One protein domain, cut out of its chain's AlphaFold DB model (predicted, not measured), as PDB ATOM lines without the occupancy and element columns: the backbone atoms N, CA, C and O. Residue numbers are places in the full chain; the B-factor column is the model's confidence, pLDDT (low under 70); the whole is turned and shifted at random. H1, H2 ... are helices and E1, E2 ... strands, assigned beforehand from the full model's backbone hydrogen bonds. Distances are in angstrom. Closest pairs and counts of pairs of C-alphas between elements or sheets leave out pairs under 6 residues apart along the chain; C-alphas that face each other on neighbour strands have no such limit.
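This is residues 4 to 66 of the 76 residues of an uncharacterized protein of Nitrospina sp (UniProt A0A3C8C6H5). Look first for a small antiparallel sheet of three strands, E1, E4 and E3, with the short strand E2 and the short helix H1 set off to one side of it. A long stretch without named elements, residues 32 to 48, runs from H1 back to the sheet, where residues 41 to 42 pair antiparallel with residues 49 to 51 of E3. The 63 printed residues hold one named helix and four named strands in the order E1, E2, H1, E3, E4; the sheet order is E1, E4, E3, and the class is mixed, with under half of the residues in named elements. The whole is compact, with a radius of gyration of the C-alphas of 11.3 A and spans of 32 by 28 by 19 A.

Find C-alpha 14 at (-33.539, -1.658, 18.662), where E1, residues 14 to 16, begins. E2 is residues 20 to 22. H1, residues 24 to 31, runs 11.9 A. E3, residues 49 to 55, covers 17.9 A. E4, residues 61 to 65, covers 12.8 A and ends at C-alpha 65, (-35.853, 3.369, 18.017).

In the sheet, E3 and E4 form a hairpin at 143 degrees; look for N 54 and O 62, 2.8 A apart. E1 and E4 are antiparallel at 151 degrees, with N 15 and O 63 at 2.9 A. H1 only grazes the sheet, with residues 29 to 30. The closest C-alphas of E2 and H1, Ile 20 and Tyr 27, are 5.7 A apart. E2 pairs with no named strand and is apart from E3 and E4. In H1, 1 of 4 O i to N i+4 pairs and 4 of 5 O i to N i+3 pairs are within hydrogen-bond range.

The C-alphas farthest apart, Cys 46 and Gly 58, are 33.2 A apart. The printed part has no cut, the link from H1 to E3 is long, and no printed residue is under 70 in pLDDT.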
ATOM      1  N   TYR A   4     -29.831  -2.414   7.442       92.31
ATOM      2  CA  TYR A   4     -29.753  -3.094   8.725       92.31
ATOM      3  C   TYR A   4     -30.108  -4.567   8.583       92.31
ATOM      4  O   TYR A   4     -31.166  -4.921   8.050       92.31
ATOM      5  N   GLN A   5     -29.246  -5.436   9.105       92.06
ATOM      6  CA  GLN A   5     -29.495  -6.870   9.121       92.06
ATOM      7  C   GLN A   5     -30.352  -7.233  10.338       92.06
ATOM      8  O   GLN A   5     -29.861  -7.563  11.410       92.06
ATOM      9  N   LYS A   6     -31.678  -7.177  10.184       88.44
ATOM     10  CA  LYS A   6     -32.594  -7.612  11.248       88.44
ATOM     11  C   LYS A   6     -32.564  -9.137  11.389       88.44
ATOM     12  O   LYS A   6     -32.815  -9.847  10.421       88.44
ATOM     13  N   LYS A   7     -32.332  -9.617  12.615       86.94
ATOM     14  CA  LYS A   7     -32.593 -11.006  13.025       86.94
ATOM     15  C   LYS A   7     -33.988 -11.108  13.660       86.94
ATOM     16  O   LYS A   7     -34.402 -10.198  14.383       86.94
ATOM     17  N   GLY A   8     -34.699 -12.200  13.377       85.69
ATOM     18  CA  GLY A   8     -36.047 -12.474  13.891       85.69
ATOM     19  C   GLY A   8     -37.182 -11.691  13.214       85.69
ATOM     20  O   GLY A   8     -36.968 -10.819  12.364       85.69
ATOM     21  N   SER A   9     -38.413 -12.010  13.609       80.69
ATOM     22  CA  SER A   9     -39.651 -11.370  13.150       80.69
ATOM     23  C   SER A   9     -39.999 -10.116  13.986       80.69
ATOM     24  O   SER A   9     -39.232  -9.674  14.846       80.69
ATOM     25  N   GLY A  10     -41.108  -9.441  13.668       86.94
ATOM     26  CA  GLY A  10     -41.633  -8.311  14.449       86.94
ATOM     27  C   GLY A  10     -41.064  -6.923  14.120       86.94
ATOM     28  O   GLY A  10     -40.309  -6.726  13.164       86.94
ATOM     29  N   GLN A  11     -41.448  -5.927  14.924       88.50
ATOM     30  CA  GLN A  11     -41.033  -4.531  14.747       88.50
ATOM     31  C   GLN A  11     -39.545  -4.326  15.085       88.50
ATOM     32  O   GLN A  11     -38.906  -5.144  15.752       88.50
ATOM     33  N   LEU A  12     -38.957  -3.239  14.583       90.94
ATOM     34  CA  LEU A  12     -37.589  -2.853  14.918       90.94
ATOM     35  C   LEU A  12     -37.614  -1.915  16.128       90.94
ATOM     36  O   LEU A  12     -37.836  -0.722  15.984       90.94
ATOM     37  N   ILE A  13     -37.413  -2.462  17.323       92.25
ATOM     38  CA  ILE A  13     -37.385  -1.668  18.566       92.25
ATOM     39  C   ILE A  13     -35.965  -1.165  18.860       92.25
ATOM     40  O   ILE A  13     -35.779  -0.108  19.461       92.25
ATOM     41  N   ARG A  14     -34.957  -1.927  18.423       92.88
ATOM     42  CA  ARG A  14     -33.539  -1.658  18.662       92.88
ATOM     43  C   ARG A  14     -32.737  -1.830  17.382       92.88
ATOM     44  O   ARG A  14     -32.954  -2.798  16.652       92.88
ATOM     45  N   LEU A  15     -31.810  -0.911  17.151       93.31
ATOM     46  CA  LEU A  15     -30.850  -0.939  16.055       93.31
ATOM     47  C   LEU A  15     -29.456  -1.157  16.647       93.31
ATOM     48  O   LEU A  15     -28.853  -0.222  17.166       93.31
ATOM     49  N   TYR A  16     -28.974  -2.396  16.621       93.69
ATOM     50  CA  TYR A  16     -27.633  -2.731  17.108       93.69
ATOM     51  C   TYR A  16     -26.568  -2.207  16.151       93.69
ATOM     52  O   TYR A  16     -26.696  -2.419  14.943       93.69
ATOM     53  N   LEU A  17     -25.521  -1.564  16.676       92.25
ATOM     54  CA  LEU A  17     -24.491  -0.944  15.835       92.25
ATOM     55  C   LEU A  17     -23.798  -1.967  14.944       92.25
ATOM     56  O   LEU A  17     -23.668  -1.740  13.748       92.25
ATOM     57  N   ASP A  18     -23.445  -3.130  15.490       91.38
ATOM     58  CA  ASP A  18     -22.739  -4.195  14.775       91.38
ATOM     59  C   ASP A  18     -23.548  -4.800  13.610       91.38
ATOM     60  O   ASP A  18     -22.967  -5.310  12.651       91.38
ATOM     61  N   MET A  19     -24.875  -4.643  13.630       93.25
ATOM     62  CA  MET A  19     -25.797  -5.139  12.600       93.25
ATOM     63  C   MET A  19     -26.121  -4.091  11.513       93.25
ATOM     64  O   MET A  19     -26.853  -4.393  10.561       93.25
ATOM     65  N   ILE A  20     -25.600  -2.864  11.633       93.69
ATOM     66  CA  ILE A  20     -25.687  -1.830  10.594       93.69
ATOM     67  C   ILE A  20     -24.685  -2.161   9.483       93.69
ATOM     68  O   ILE A  20     -23.535  -2.509   9.753       93.69
ATOM     69  N   LYS A  21     -25.122  -2.064   8.227       93.25
ATOM     70  CA  LYS A  21     -24.270  -2.236   7.039       93.25
ATOM     71  C   LYS A  21     -24.001  -0.914   6.328       93.25
ATOM     72  O   LYS A  21     -22.892  -0.702   5.875       93.25
ATOM     73  N   GLU A  22     -24.992  -0.027   6.298       92.38
ATOM     74  CA  GLU A  22     -24.895   1.293   5.670       92.38
ATOM     75  C   GLU A  22     -25.809   2.301   6.381       92.38
ATOM     76  O   GLU A  22     -26.811   1.889   6.985       92.38
ATOM     77  N   PRO A  23     -25.558   3.616   6.252       91.44
ATOM     78  CA  PRO A  23     -24.412   4.244   5.578       91.44
ATOM     79  C   PRO A  23     -23.107   4.119   6.378       91.44
ATOM     80  O   PRO A  23     -23.145   3.833   7.577       91.44
ATOM     81  N   ASP A  24     -21.968   4.394   5.737       91.06
ATOM     82  CA  ASP A  24     -20.633   4.415   6.358       91.06
ATOM     83  C   ASP A  24     -20.577   5.209   7.665       91.06
ATOM     84  O   ASP A  24     -19.964   4.771   8.636       91.06
ATOM     85  N   SER A  25     -21.263   6.353   7.718       89.75
ATOM     86  CA  SER A  25     -21.315   7.196   8.915       89.75
ATOM     87  C   SER A  25     -21.868   6.460  10.135       89.75
ATOM     88  O   SER A  25     -21.383   6.674  11.240       89.75
ATOM     89  N   LEU A  26     -22.836   5.558   9.947       90.00
ATOM     90  CA  LEU A  26     -23.359   4.708  11.018       90.00
ATOM     91  C   LEU A  26     -22.557   3.414  11.178       90.00
ATOM     92  O   LEU A  26     -22.436   2.915  12.293       90.00
ATOM     93  N   TYR A  27     -22.001   2.875  10.093       90.94
ATOM     94  CA  TYR A  27     -21.158   1.682  10.140       90.94
ATOM     95  C   TYR A  27     -19.893   1.908  10.986       90.94
ATOM     96  O   TYR A  27     -19.535   1.056  11.794       90.94
ATOM     97  N   ARG A  28     -19.258   3.081  10.869       91.00
ATOM     98  CA  ARG A  28     -18.056   3.457  11.640       91.00
ATOM     99  C   ARG A  28     -18.310   3.585  13.143       91.00
ATOM    100  O   ARG A  28     -17.384   3.415  13.928       91.00
ATOM    101  N   LEU A  29     -19.561   3.797  13.562       89.62
ATOM    102  CA  LEU A  29     -19.916   3.860  14.985       89.62
ATOM    103  C   LEU A  29     -19.762   2.513  15.704       89.62
ATOM    104  O   LEU A  29     -19.781   2.481  16.928       89.62
ATOM    105  N   LYS A  30     -19.564   1.403  14.978       86.38
ATOM    106  CA  LYS A  30     -19.214   0.103  15.575       86.38
ATOM    107  C   LYS A  30     -17.914   0.138  16.379       86.38
ATOM    108  O   LYS A  30     -17.756  -0.674  17.280       86.38
ATOM    109  N   SER A  31     -17.003   1.046  16.038       85.44
ATOM    110  CA  SER A  31     -15.717   1.212  16.720       85.44
ATOM    111  C   SER A  31     -15.813   2.049  17.997       85.44
ATOM    112  O   SER A  31     -14.817   2.197  18.698       85.44
ATOM    113  N   VAL A  32     -16.983   2.620  18.303       85.88
ATOM    114  CA  VAL A  32     -17.198   3.397  19.526       85.88
ATOM    115  C   VAL A  32     -17.318   2.448  20.718       85.88
ATOM    116  O   VAL A  32     -18.083   1.485  20.676       85.88
ATOM    117  N   CYS A  33     -16.591   2.742  21.796       79.00
ATOM    118  CA  CYS A  33     -16.551   1.897  22.994       79.00
ATOM    119  C   CYS A  33     -17.632   2.241  24.029       79.00
ATOM    120  O   CYS A  33     -17.960   1.400  24.864       79.00
ATOM    121  N   SER A  34     -18.193   3.456  24.002       85.31
ATOM    122  CA  SER A  34     -19.116   3.932  25.036       85.31
ATOM    123  C   SER A  34     -20.381   4.571  24.471       85.31
ATOM    124  O   SER A  34     -20.382   5.249  23.447       85.31
ATOM    125  N   LYS A  35     -21.483   4.393  25.205       88.00
ATOM    126  CA  LYS A  35     -22.780   5.023  24.934       88.00
ATOM    127  C   LYS A  35     -22.697   6.552  24.939       88.00
ATOM    128  O   LYS A  35     -23.447   7.186  24.205       88.00
ATOM    129  N   SER A  36     -21.841   7.132  25.776       87.62
ATOM    130  CA  SER A  36     -21.733   8.590  25.924       87.62
ATOM    131  C   SER A  36     -21.182   9.272  24.672       87.62
ATOM    132  O   SER A  36     -21.531  10.416  24.405       87.62
ATOM    133  N   ASP A  37     -20.392   8.546  23.879       88.31
ATOM    134  CA  ASP A  37     -19.800   9.031  22.628       88.31
ATOM    135  C   ASP A  37     -20.724   8.824  21.417       88.31
ATOM    136  O   ASP A  37     -20.412   9.235  20.298       88.31
ATOM    137  N   LEU A  38     -21.872   8.166  21.610       91.56
ATOM    138  CA  LEU A  38     -22.830   7.923  20.541       91.56
ATOM    139  C   LEU A  38     -23.741   9.139  20.338       91.56
ATOM    140  O   LEU A  38     -24.485   9.510  21.252       91.56
ATOM    141  N   PRO A  39     -23.759   9.733  19.133       92.44
ATOM    142  CA  PRO A  39     -24.654  10.839  18.837       92.44
ATOM    143  C   PRO A  39     -26.107  10.362  18.798       92.44
ATOM    144  O   PRO A  39     -26.394   9.191  18.572       92.44
ATOM    145  N   VAL A  40     -27.061  11.279  18.956       93.75
ATOM    146  CA  VAL A  40     -28.475  10.960  18.712       93.75
ATOM    147  C   VAL A  40     -28.662  10.558  17.250       93.75
ATOM    148  O   VAL A  40     -28.224  11.262  16.340       93.75
ATOM    149  N   LEU A  41     -29.358   9.444  17.009       94.50
ATOM    150  CA  LEU A  41     -29.670   9.013  15.654       94.50
ATOM    151  C   LEU A  41     -30.771   9.918  15.094       94.50
ATOM    152  O   LEU A  41     -31.924   9.826  15.518       94.50
ATOM    153  N   ALA A  42     -30.419  10.768  14.135       94.06
ATOM    154  CA  ALA A  42     -31.329  11.696  13.471       94.06
ATOM    155  C   ALA A  42     -31.405  11.440  11.958       94.06
ATOM    156  O   ALA A  42     -30.482  10.902  11.345       94.06
ATOM    157  N   CYS A  43     -32.528  11.815  11.346       90.25
ATOM    158  CA  CYS A  43     -32.694  11.785   9.899       90.25
ATOM    159  C   CYS A  43     -31.826  12.868   9.255       90.25
ATOM    160  O   CYS A  43     -32.023  14.045   9.537       90.25
ATOM    161  N   ILE A  44     -30.941  12.498   8.331       87.38
ATOM    162  CA  ILE A  44     -30.088  13.477   7.637       87.38
ATOM    163  C   ILE A  44     -30.883  14.472   6.775       87.38
ATOM    164  O   ILE A  44     -30.437  15.592   6.573       87.38
ATOM    165  N   ASN A  45     -32.079  14.095   6.311       88.75
ATOM    166  CA  ASN A  45     -32.878  14.943   5.421       88.75
ATOM    167  C   ASN A  45     -33.753  15.960   6.165       88.75
ATOM    168  O   ASN A  45     -34.085  16.994   5.602       88.75
ATOM    169  N   CYS A  46     -34.194  15.652   7.388       90.19
ATOM    170  CA  CYS A  46     -35.158  16.493   8.109       90.19
ATOM    171  C   CYS A  46     -34.805  16.755   9.577       90.19
ATOM    172  O   CYS A  46     -35.587  17.375  10.286       90.19
ATOM    173  N   GLY A  47     -33.679  16.241  10.075       90.94
ATOM    174  CA  GLY A  47     -33.237  16.423  11.462       90.94
ATOM    175  C   GLY A  47     -34.070  15.683  12.516       90.94
ATOM    176  O   GLY A  47     -33.680  15.640  13.682       90.94
ATOM    177  N   ASN A  48     -35.188  15.057  12.135       94.19
ATOM    178  CA  ASN A  48     -36.049  14.341  13.073       94.19
ATOM    179  C   ASN A  48     -35.284  13.241  13.807       94.19
ATOM    180  O   ASN A  48     -34.581  12.433  13.197       94.19
ATOM    181  N   ARG A  49     -35.471  13.179  15.128       95.38
ATOM    182  CA  ARG A  49     -34.874  12.142  15.973       95.38
ATOM    183  C   ARG A  49     -35.506  10.792  15.638       95.38
ATOM    184  O   ARG A  49     -36.720  10.629  15.722       95.38
ATOM    185  N   ILE A  50     -34.667   9.829  15.275       95.44
ATOM    186  CA  ILE A  50     -35.056   8.463  14.912       95.44
ATOM    187  C   ILE A  50     -34.782   7.490  16.063       95.44
ATOM    188  O   ILE A  50     -35.522   6.526  16.270       95.44
ATOM    189  N   GLY A  51     -33.717   7.723  16.830       95.38
ATOM    190  CA  GLY A  51     -33.332   6.836  17.918       95.38
ATOM    191  C   GLY A  51     -32.404   7.482  18.936       95.38
ATOM    192  O   GLY A  51     -31.716   8.458  18.648       95.38
ATOM    193  N   LEU A  52     -32.394   6.916  20.138       95.62
ATOM    194  CA  LEU A  52     -31.559   7.366  21.252       95.62
ATOM    195  C   LEU A  52     -30.492   6.315  21.581       95.62
ATOM    196  O   LEU A  52     -30.837   5.126  21.604       95.62
ATOM    197  N   PRO A  53     -29.236   6.715  21.850       95.50
ATOM    198  CA  PRO A  53     -28.189   5.798  22.283       95.50
ATOM    199  C   PRO A  53     -28.630   4.991  23.502       95.50
ATOM    200  O   PRO A  53     -29.220   5.520  24.450       95.50
ATOM    201  N   THR A  54     -28.351   3.696  23.495       94.56
ATOM    202  CA  THR A  54     -28.636   2.798  24.607       94.56
ATOM    203  C   THR A  54     -27.623   1.664  24.654       94.56
ATOM    204  O   THR A  54     -27.029   1.292  23.643       94.56
ATOM    205  N   THR A  55     -27.463   1.093  25.837       92.69
ATOM    206  CA  THR A  55     -26.662  -0.109  26.051       92.69
ATOM    207  C   THR A  55     -27.625  -1.248  26.354       92.69
ATOM    208  O   THR A  55     -28.590  -1.073  27.099       92.69
ATOM    209  N   GLN A  56     -27.429  -2.392  25.708       86.88
ATOM    210  CA  GLN A  56     -28.141  -3.631  26.016       86.88
ATOM    211  C   GLN A  56     -27.298  -4.525  26.925       86.88
ATOM    212  O   GLN A  56     -26.131  -4.239  27.192       86.88
ATOM    213  N   GLU A  57     -27.906  -5.610  27.398       79.12
ATOM    214  CA  GLU A  57     -27.212  -6.632  28.179       79.12
ATOM    215  C   GLU A  57     -25.954  -7.127  27.449       79.12
ATOM    216  O   GLU A  57     -25.920  -7.226  26.217       79.12
ATOM    217  N   GLY A  58     -24.890  -7.365  28.216       82.00
ATOM    218  CA  GLY A  58     -23.568  -7.689  27.674       82.00
ATOM    219  C   GLY A  58     -22.811  -6.495  27.077       82.00
ATOM    220  O   GLY A  58     -21.887  -6.696  26.299       82.00
ATOM    221  N   GLY A  59     -23.207  -5.254  27.390       85.19
ATOM    222  CA  GLY A  59     -22.487  -4.046  26.963       85.19
ATOM    223  C   GLY A  59     -22.699  -3.673  25.493       85.19
ATOM    224  O   GLY A  59     -22.046  -2.772  24.972       85.19
ATOM    225  N   ARG A  60     -23.626  -4.343  24.801       90.12
ATOM    226  CA  ARG A  60     -23.825  -4.147  23.365       90.12
ATOM    227  C   ARG A  60     -24.498  -2.807  23.080       90.12
ATOM    228  O   ARG A  60     -25.632  -2.565  23.503       90.12
ATOM    229  N   LEU A  61     -23.814  -1.954  22.324       93.62
ATOM    230  CA  LEU A  61     -24.303  -0.628  21.959       93.62
ATOM    231  C   LEU A  61     -25.376  -0.707  20.866       93.62
ATOM    232  O   LEU A  61     -25.276  -1.450  19.882       93.62
ATOM    233  N   ALA A  62     -26.433   0.073  21.052       94.69
ATOM    234  CA  ALA A  62     -27.567   0.123  20.148       94.69
ATOM    235  C   ALA A  62     -28.247   1.493  20.186       94.69
ATOM    236  O   ALA A  62     -28.035   2.301  21.088       94.69
ATOM    237  N   TYR A  63     -29.157   1.713  19.245       95.31
ATOM    238  CA  TYR A  63     -30.158   2.765  19.346       95.31
ATOM    239  C   TYR A  63     -31.507   2.180  19.742       95.31
ATOM    240  O   TYR A  63     -31.981   1.215  19.133       95.31
ATOM    241  N   ARG A  64     -32.164   2.788  20.733       95.38
ATOM    242  CA  ARG A  64     -33.593   2.581  20.980       95.38
ATOM    243  C   ARG A  64     -34.364   3.403  19.956       95.38
ATOM    244  O   ARG A  64     -34.256   4.627  19.946       95.38
ATOM    245  N   MET A  65     -35.134   2.729  19.114       95.38
ATOM    246  CA  MET A  65     -35.853   3.369  18.017       95.38
ATOM    247  C   MET A  65     -37.115   4.074  18.522       95.38
ATOM    248  O   MET A  65     -37.861   3.525  19.339       95.38
ATOM    249  N   ILE A  66     -37.380   5.275  18.011       95.50
ATOM    250  CA  ILE A  66     -38.585   6.054  18.308       95.50
ATOM    251  C   ILE A  66     -39.696   5.592  17.361       95.50
ATOM    252  O   ILE A  66     -39.556   5.667  16.138       95.50
TER     253      ILE A  66